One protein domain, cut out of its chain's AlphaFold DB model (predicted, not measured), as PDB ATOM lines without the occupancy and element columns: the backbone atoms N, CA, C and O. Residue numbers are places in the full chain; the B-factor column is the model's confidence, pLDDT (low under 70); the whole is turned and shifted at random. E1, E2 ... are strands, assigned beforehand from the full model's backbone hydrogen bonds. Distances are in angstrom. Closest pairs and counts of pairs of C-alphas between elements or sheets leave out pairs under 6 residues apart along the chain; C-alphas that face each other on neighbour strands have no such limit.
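Overview. This is residues 6 to 60 and 75 to 81 of the 84 residues of an uncharacterized protein of Acidianus sp. RZ1 (UniProt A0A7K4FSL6). Two small sheets of three strands each lie one over the other as two layers, E1, E2 and E6 in one and E3, E4 and E5 in the other, like a sandwich with a gap left between its backbones. The stretch from E2 to E3 crosses from one layer to the other at one end of the pair. The printed part has 62 residues, with no named helix and six named strands, E1 to E6 along the chain; the class is all strand. The sheets run E1 - E2 - E6 and E3 - E4 - E5, both antiparallel throughout. The whole is compact, with a radius of gyration of the C-alphas of 11.8 A, and elongated, spanning 36 by 23 by 15 A.

Arrangement. In the sheet of E1, residues 7 to 12, E2, residues 16 to 22, and E6, residues 75 to 81, E2 is the inner strand. E2 and E6 are antiparallel at 166 degrees; the C-alphas of Lys 16 and Leu 81, which face each other, are 4.3 A apart, and N 19 and O 78 are within hydrogen-bond range at 2.8 A. E1 and E2 form a hairpin, antiparallel at 169 degrees, with N 11 and O 18 at 2.8 A. The other sheet is a meander, each strand the antiparallel neighbour of the one before: E3, residues 34 to 37, E4, residues 41 to 46, and E5, residues 51 to 57. E3 and E4 form a hairpin at 163 degrees, with N 34 and O 45 at 2.8 A. E4 and E5 form another at 162 degrees, with N 56 and O 42 at 2.8 A. Each strand of the one sheet is apart from each strand of the other, with no C-alphas within 8 A.

Along the chain. E1 begins at C-alpha 7, (38.908, -42.979, 17.149), and is 16.8 A long. E2 is 19.7 A long and E6 20.0 A, ending at C-alpha 81, (40.492, -21.390, 13.621). E3 is 10.0 A long, E4 16.2 A and E5 17.6 A; E4 begins at C-alpha 41, (46.915, -29.680, 23.209).

Size, cuts and confidence. The two C-alphas farthest apart are those of Asp 14 and Ser 49, at 36.8 A. Residues 61 to 74 are not printed, and C-alphas 60 and 75 are 23.7 A apart across this cut, within the link from E5 to E6. The link from E2 to E3, 11 residues, is long; those from E1 to E2, E3 to E4 and E4 to E5 are tight. The mean pLDDT of the printed part is 92.4, and no printed residue is under 70.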
ATOM      1  N   PRO A   6      39.930 -43.620  21.866       88.88
ATOM      2  CA  PRO A   6      38.852 -43.197  20.965       88.88
ATOM      3  C   PRO A   6      39.397 -42.973  19.556       88.88
ATOM      4  O   PRO A   6      40.537 -42.508  19.412       88.88
ATOM      5  N   GLU A   7      38.584 -43.281  18.544       92.44
ATOM      6  CA  GLU A   7      38.908 -42.979  17.149       92.44
ATOM      7  C   GLU A   7      38.851 -41.467  16.933       92.44
ATOM      8  O   GLU A   7      37.897 -40.798  17.347       92.44
ATOM      9  N   ILE A   8      39.903 -40.921  16.318       94.12
ATOM     10  CA  ILE A   8      40.069 -39.484  16.109       94.12
ATOM     11  C   ILE A   8      40.440 -39.217  14.659       94.12
ATOM     12  O   ILE A   8      41.475 -39.687  14.191       94.12
ATOM     13  N   ASP A   9      39.678 -38.336  14.021       94.69
ATOM     14  CA  ASP A   9      40.037 -37.742  12.740       94.69
ATOM     15  C   ASP A   9      40.366 -36.262  12.912       94.69
ATOM     16  O   ASP A   9      39.605 -35.496  13.510       94.69
ATOM     17  N   VAL A  10      41.498 -35.834  12.348       93.62
ATOM     18  CA  VAL A  10      41.925 -34.429  12.354       93.62
ATOM     19  C   VAL A  10      42.029 -33.917  10.924       93.62
ATOM     20  O   VAL A  10      42.900 -34.314  10.152       93.62
ATOM     21  N   LEU A  11      41.153 -32.979  10.582       93.19
ATOM     22  CA  LEU A  11      41.032 -32.393   9.256       93.19
ATOM     23  C   LEU A  11      41.536 -30.950   9.272       93.19
ATOM     24  O   LEU A  11      40.960 -30.060   9.903       93.19
ATOM     25  N   PHE A  12      42.607 -30.699   8.525       90.38
ATOM     26  CA  PHE A  12      43.154 -29.360   8.336       90.38
ATOM     27  C   PHE A  12      42.618 -28.752   7.038       90.38
ATOM     28  O   PHE A  12      42.929 -29.228   5.954       90.38
ATOM     29  N   THR A  13      41.885 -27.646   7.139       87.94
ATOM     30  CA  THR A  13      41.452 -26.830   5.985       87.94
ATOM     31  C   THR A  13      42.143 -25.476   6.015       87.94
ATOM     32  O   THR A  13      42.732 -25.133   7.034       87.94
ATOM     33  N   ASP A  14      42.071 -24.665   4.967       86.62
ATOM     34  CA  ASP A  14      42.844 -23.412   4.900       86.62
ATOM     35  C   ASP A  14      42.623 -22.470   6.092       86.62
ATOM     36  O   ASP A  14      43.576 -21.872   6.581       86.62
ATOM     37  N   LYS A  15      41.394 -22.395   6.621       90.81
ATOM     38  CA  LYS A  15      41.028 -21.449   7.693       90.81
ATOM     39  C   LYS A  15      40.796 -22.087   9.059       90.81
ATOM     40  O   LYS A  15      40.833 -21.390  10.070       90.81
ATOM     41  N   LYS A  16      40.524 -23.391   9.104       93.50
ATOM     42  CA  LYS A  16      40.119 -24.078  10.334       93.50
ATOM     43  C   LYS A  16      40.698 -25.479  10.447       93.50
ATOM     44  O   LYS A  16      41.070 -26.103   9.449       93.50
ATOM     45  N   VAL A  17      40.721 -25.972  11.672       93.75
ATOM     46  CA  VAL A  17      40.963 -27.362  12.028       93.75
ATOM     47  C   VAL A  17      39.663 -27.929  12.577       93.75
ATOM     48  O   VAL A  17      39.032 -27.312  13.434       93.75
ATOM     49  N   LEU A  18      39.246 -29.070  12.041       95.25
ATOM     50  CA  LEU A  18      38.121 -29.851  12.539       95.25
ATOM     51  C   LEU A  18      38.680 -31.138  13.138       95.25
ATOM     52  O   LEU A  18      39.431 -31.846  12.473       95.25
ATOM     53  N   VAL A  19      38.309 -31.427  14.376       96.00
ATOM     54  CA  VAL A  19      38.581 -32.698  15.044       96.00
ATOM     55  C   VAL A  19      37.254 -33.411  15.241       96.00
ATOM     56  O   VAL A  19      36.318 -32.824  15.786       96.00
ATOM     57  N   LEU A  20      37.173 -34.656  14.793       97.00
ATOM     58  CA  LEU A  20      36.041 -35.543  15.026       97.00
ATOM     59  C   LEU A  20      36.508 -36.653  15.958       97.00
ATOM     60  O   LEU A  20      37.568 -37.233  15.741       97.00
ATOM     61  N   MET A  21      35.741 -36.899  17.013       96.38
ATOM     62  CA  MET A  21      36.075 -37.881  18.036       96.38
ATOM     63  C   MET A  21      34.878 -38.795  18.249       96.38
ATOM     64  O   MET A  21      33.801 -38.312  18.611       96.38
ATOM     65  N   ASP A  22      35.069 -40.091  18.014       95.69
ATOM     66  CA  ASP A  22      34.022 -41.095  18.171       95.69
ATOM     67  C   ASP A  22      34.131 -41.795  19.530       95.69
ATOM     68  O   ASP A  22      35.142 -42.418  19.866       95.69
ATOM     69  N   PHE A  23      33.069 -41.674  20.324       94.06
ATOM     70  CA  PHE A  23      32.940 -42.319  21.626       94.06
ATOM     71  C   PHE A  23      31.768 -43.311  21.674       94.06
ATOM     72  O   PHE A  23      31.420 -43.761  22.760       94.06
ATOM     73  N   ARG A  24      31.141 -43.659  20.540       92.06
ATOM     74  CA  ARG A  24      29.924 -44.497  20.515       92.06
ATOM     75  C   ARG A  24      30.128 -45.898  21.083       92.06
ATOM     76  O   ARG A  24      29.225 -46.418  21.728       92.06
ATOM     77  N   ASP A  25      31.316 -46.469  20.911       87.81
ATOM     78  CA  ASP A  25      31.662 -47.797  21.435       87.81
ATOM     79  C   ASP A  25      32.186 -47.752  22.881       87.81
ATOM     80  O   ASP A  25      32.873 -48.664  23.348       87.81
ATOM     81  N   ARG A  26      31.889 -46.670  23.611       83.31
ATOM     82  CA  ARG A  26      32.340 -46.465  24.989       83.31
ATOM     83  C   ARG A  26      31.172 -46.253  25.924       83.31
ATOM     84  O   ARG A  26      30.207 -45.566  25.607       83.31
ATOM     85  N   ASP A  27      31.344 -46.755  27.137       85.88
ATOM     86  CA  ASP A  27      30.457 -46.465  28.258       85.88
ATOM     87  C   ASP A  27      30.792 -45.088  28.860       85.88
ATOM     88  O   ASP A  27      31.295 -44.968  29.976       85.88
ATOM     89  N   LEU A  28      30.619 -44.033  28.057       88.44
ATOM     90  CA  LEU A  28      30.844 -42.642  28.443       88.44
ATOM     91  C   LEU A  28      29.628 -41.796  28.085       88.44
ATOM     92  O   LEU A  28      29.120 -41.833  26.965       88.44
ATOM     93  N   LYS A  29      29.211 -40.940  29.017       91.94
ATOM     94  CA  LYS A  29      28.193 -39.927  28.750       91.94
ATOM     95  C   LYS A  29      28.840 -38.716  28.080       91.94
ATOM     96  O   LYS A  29      29.293 -37.792  28.749       91.94
ATOM     97  N   THR A  30      28.892 -38.726  26.749       93.44
ATOM     98  CA  THR A  30      29.576 -37.703  25.931       93.44
ATOM     99  C   THR A  30      29.118 -36.275  26.200       93.44
ATOM    100  O   THR A  30      29.928 -35.355  26.127       93.44
ATOM    101  N   THR A  31      27.852 -36.085  26.575       94.69
ATOM    102  CA  THR A  31      27.290 -34.776  26.946       94.69
ATOM    103  C   THR A  31      27.935 -34.158  28.184       94.69
ATOM    104  O   THR A  31      27.814 -32.955  28.393       94.69
ATOM    105  N   ASP A  32      28.593 -34.971  29.012       95.44
ATOM    106  CA  ASP A  32      29.192 -34.547  30.276       95.44
ATOM    107  C   ASP A  32      30.718 -34.386  30.158       95.44
ATOM    108  O   ASP A  32      31.363 -33.891  31.085       95.44
ATOM    109  N   LEU A  33      31.305 -34.772  29.017       95.81
ATOM    110  CA  LEU A  33      32.734 -34.626  28.773       95.81
ATOM    111  C   LEU A  33      33.106 -33.150  28.624       95.81
ATOM    112  O   LEU A  33      32.468 -32.379  27.905       95.81
ATOM    113  N   LEU A  34      34.196 -32.763  29.278       96.62
ATOM    114  CA  LEU A  34      34.755 -31.425  29.181       96.62
ATOM    115  C   LEU A  34      35.865 -31.407  28.139       96.62
ATOM    116  O   LEU A  34      36.858 -32.126  28.255       96.62
ATOM    117  N   ILE A  35      35.718 -30.523  27.156       96.44
ATOM    118  CA  ILE A  35      36.757 -30.244  26.172       96.44
ATOM    119  C   ILE A  35      37.524 -29.008  26.617       96.44
ATOM    120  O   ILE A  35      36.958 -27.922  26.755       96.44
ATOM    121  N   ARG A  36      38.822 -29.174  26.856       93.00
ATOM    122  CA  ARG A  36      39.735 -28.087  27.221       93.00
ATOM    123  C   ARG A  36      40.873 -28.039  26.230       93.00
ATOM    124  O   ARG A  36      41.249 -29.066  25.679       93.00
ATOM    125  N   ALA A  37      41.446 -26.865  26.033       91.12
ATOM    126  CA  ALA A  37      42.628 -26.739  25.208       91.12
ATOM    127  C   ALA A  37      43.622 -25.747  25.809       91.12
ATOM    128  O   ALA A  37      43.230 -24.799  26.492       91.12
ATOM    129  N   ASP A  38      44.901 -25.996  25.562       87.69
ATOM    130  CA  ASP A  38      46.012 -25.113  25.904       87.69
ATOM    131  C   ASP A  38      46.838 -24.791  24.651       87.69
ATOM    132  O   ASP A  38      46.448 -25.130  23.544       87.69
ATOM    133  N   SER A  39      47.998 -24.155  24.821       82.31
ATOM    134  CA  SER A  39      48.903 -23.727  23.745       82.31
ATOM    135  C   SER A  39      49.232 -24.749  22.642       82.31
ATOM    136  O   SER A  39      49.697 -24.336  21.577       82.31
ATOM    137  N   SER A  40      49.072 -26.058  22.853       89.50
ATOM    138  CA  SER A  40      49.346 -27.072  21.816       89.50
ATOM    139  C   SER A  40      48.479 -28.324  21.903       89.50
ATOM    140  O   SER A  40      48.547 -29.161  20.999       89.50
ATOM    141  N   TYR A  41      47.666 -28.462  22.947       93.19
ATOM    142  CA  TYR A  41      46.915 -29.680  23.209       93.19
ATOM    143  C   TYR A  41      45.428 -29.407  23.380       93.19
ATOM    144  O   TYR A  41      45.021 -28.387  23.933       93.19
ATOM    145  N   LEU A  42      44.620 -30.371  22.946       95.12
ATOM    146  CA  LEU A  42      43.228 -30.511  23.344       95.12
ATOM    147  C   LEU A  42      43.078 -31.747  24.219       95.12
ATOM    148  O   LEU A  42      43.600 -32.816  23.911       95.12
ATOM    149  N   TYR A  43      42.340 -31.578  25.302       95.56
ATOM    150  CA  TYR A  43      42.073 -32.582  26.311       95.56
ATOM    151  C   TYR A  43      40.582 -32.870  26.332       95.56
ATOM    152  O   TYR A  43      39.760 -31.951  26.374       95.56
ATOM    153  N   VAL A  44      40.254 -34.154  26.358       96.31
ATOM    154  CA  VAL A  44      38.918 -34.655  26.660       96.31
ATOM    155  C   VAL A  44      38.965 -35.188  28.081       96.31
ATOM    156  O   VAL A  44      39.719 -36.117  28.368       96.31
ATOM    157  N   TYR A  45      38.197 -34.580  28.972       95.62
ATOM    158  CA  TYR A  45      38.181 -34.909  30.392       95.62
ATOM    159  C   TYR A  45      36.794 -35.388  30.811       95.62
ATOM    160  O   TYR A  45      35.800 -34.719  30.531       95.62
ATOM    161  N   ASP A  46      36.743 -36.522  31.501       94.81
ATOM    162  CA  ASP A  46      35.528 -37.027  32.124       94.81
ATOM    163  C   ASP A  46      35.490 -36.613  33.607       94.81
ATOM    164  O   ASP A  46      36.282 -37.118  34.414       94.81
ATOM    165  N   PRO A  47      34.578 -35.703  33.996       95.12
ATOM    166  CA  PRO A  47      34.456 -35.270  35.380       95.12
ATOM    167  C   PRO A  47      33.930 -36.358  36.320       95.12
ATOM    168  O   PRO A  47      34.187 -36.263  37.518       95.12
ATOM    169  N   HIS A  48      33.223 -37.375  35.819       93.38
ATOM    170  CA  HIS A  48      32.631 -38.419  36.665       93.38
ATOM    171  C   HIS A  48      33.680 -39.396  37.179       93.38
ATOM    172  O   HIS A  48      33.691 -39.737  38.361       93.38
ATOM    173  N   SER A  49      34.591 -39.812  36.300       92.69
ATOM    174  CA  SER A  49      35.721 -40.673  36.659       92.69
ATOM    175  C   SER A  49      36.970 -39.902  37.099       92.69
ATOM    176  O   SER A  49      37.949 -40.524  37.508       92.69
ATOM    177  N   ASN A  50      36.947 -38.564  37.037       93.69
ATOM    178  CA  ASN A  50      38.099 -37.695  37.299       93.69
ATOM    179  C   ASN A  50      39.326 -38.095  36.455       93.69
ATOM    180  O   ASN A  50      40.443 -38.217  36.964       93.69
ATOM    181  N   SER A  51      39.109 -38.347  35.161       92.12
ATOM    182  CA  SER A  51      40.139 -38.885  34.269       92.12
ATOM    183  C   SER A  51      40.228 -38.141  32.936       92.12
ATOM    184  O   SER A  51      39.251 -37.600  32.416       92.12
ATOM    185  N   VAL A  52      41.437 -38.099  32.372       93.00
ATOM    186  CA  VAL A  52      41.654 -37.633  30.999       93.00
ATOM    187  C   VAL A  52      41.397 -38.807  30.065       93.00
ATOM    188  O   VAL A  52      42.122 -39.796  30.093       93.00
ATOM    189  N   VAL A  53      40.369 -38.676  29.231       93.62
ATOM    190  CA  VAL A  53      39.946 -39.693  28.264       93.62
ATOM    191  C   VAL A  53      40.825 -39.659  27.018       93.62
ATOM    192  O   VAL A  53      41.129 -40.701  26.444       93.62
ATOM    193  N   LYS A  54      41.222 -38.462  26.573       93.50
ATOM    194  CA  LYS A  54      42.056 -38.294  25.379       93.50
ATOM    195  C   LYS A  54      42.868 -37.011  25.432       93.50
ATOM    196  O   LYS A  54      42.399 -35.988  25.930       93.50
ATOM    197  N   VAL A  55      44.059 -37.067  24.846       94.56
ATOM    198  CA  VAL A  55      44.901 -35.905  24.556       94.56
ATOM    199  C   VAL A  55      45.207 -35.888  23.063       94.56
ATOM    200  O   VAL A  55      45.581 -36.910  22.491       94.56
ATOM    201  N   ILE A  56      45.035 -34.732  22.431       93.81
ATOM    202  CA  ILE A  56      45.294 -34.512  21.007       93.81
ATOM    203  C   ILE A  56      46.293 -33.370  20.888       93.81
ATOM    204  O   ILE A  56      46.014 -32.252  21.318       93.81
ATOM    205  N   GLN A  57      47.452 -33.646  20.297       92.25
ATOM    206  CA  GLN A  57      48.472 -32.638  20.028       92.25
ATOM    207  C   GLN A  57      48.254 -32.014  18.648       92.25
ATOM    208  O   GLN A  57      48.111 -32.726  17.653       92.25
ATOM    209  N   PHE A  58      48.296 -30.686  18.563       88.00
ATOM    210  CA  PHE A  58      48.254 -29.984  17.285       88.00
ATOM    211  C   PHE A  58      49.676 -29.670  16.796       88.00
ATOM    212  O   PHE A  58      50.439 -29.012  17.500       88.00
ATOM    213  N   PRO A  59      50.041 -30.064  15.561       74.12
ATOM    214  CA  PRO A  59      51.368 -29.810  14.997       74.12
ATOM    215  C   PRO A  59      51.571 -28.359  14.524       74.12
ATOM    216  O   PRO A  59      52.654 -28.000  14.069       74.12
ATOM    217  N   LYS A  60      50.525 -27.522  14.558       75.44
ATOM    218  CA  LYS A  60      50.537 -26.137  14.063       75.44
ATOM    219  C   LYS A  60      49.849 -25.216  15.062       75.44
ATOM    220  O   LYS A  60      48.963 -25.651  15.791       75.44
ATOM    221  N   ILE A  75      29.330 -38.607  19.097       96.50
ATOM    222  CA  ILE A  75      30.422 -37.994  18.341       96.50
ATOM    223  C   ILE A  75      30.610 -36.561  18.827       96.50
ATOM    224  O   ILE A  75      29.680 -35.750  18.787       96.50
ATOM    225  N   ILE A  76      31.833 -36.229  19.238       97.50
ATOM    226  CA  ILE A  76      32.218 -34.860  19.581       97.50
ATOM    227  C   ILE A  76      32.976 -34.256  18.402       97.50
ATOM    228  O   ILE A  76      34.003 -34.765  17.961       97.50
ATOM    229  N   SER A  77      32.463 -33.137  17.906       97.31
ATOM    230  CA  SER A  77      33.097 -32.302  16.893       97.31
ATOM    231  C   SER A  77      33.706 -31.073  17.548       97.31
ATOM    232  O   SER A  77      33.011 -30.317  18.229       97.31
ATOM    233  N   VAL A  78      34.990 -30.839  17.302       97.06
ATOM    234  CA  VAL A  78      35.690 -29.627  17.726       97.06
ATOM    235  C   VAL A  78      36.151 -28.852  16.507       97.06
ATOM    236  O   VAL A  78      36.845 -29.387  15.648       97.06
ATOM    237  N   THR A  79      35.805 -27.571  16.446       95.94
ATOM    238  CA  THR A  79      36.297 -26.648  15.422       95.94
ATOM    239  C   THR A  79      37.172 -25.575  16.056       95.94
ATOM    240  O   THR A  79      36.801 -24.974  17.060       95.94
ATOM    241  N   LEU A  80      38.327 -25.331  15.442       94.88
ATOM    242  CA  LEU A  80      39.295 -24.297  15.807       94.88
ATOM    243  C   LEU A  80      39.681 -23.508  14.556       94.88
ATOM    244  O   LEU A  80      39.837 -24.086  13.480       94.88
ATOM    245  N   LEU A  81      39.880 -22.202  14.668       93.50
ATOM    246  CA  LEU A  81      40.492 -21.390  13.621       93.50
ATOM    247  C   LEU A  81      42.010 -21.589  13.615       93.50
ATOM    248  O   LEU A  81      42.642 -21.858  14.638       93.50
TER     249      LEU A  81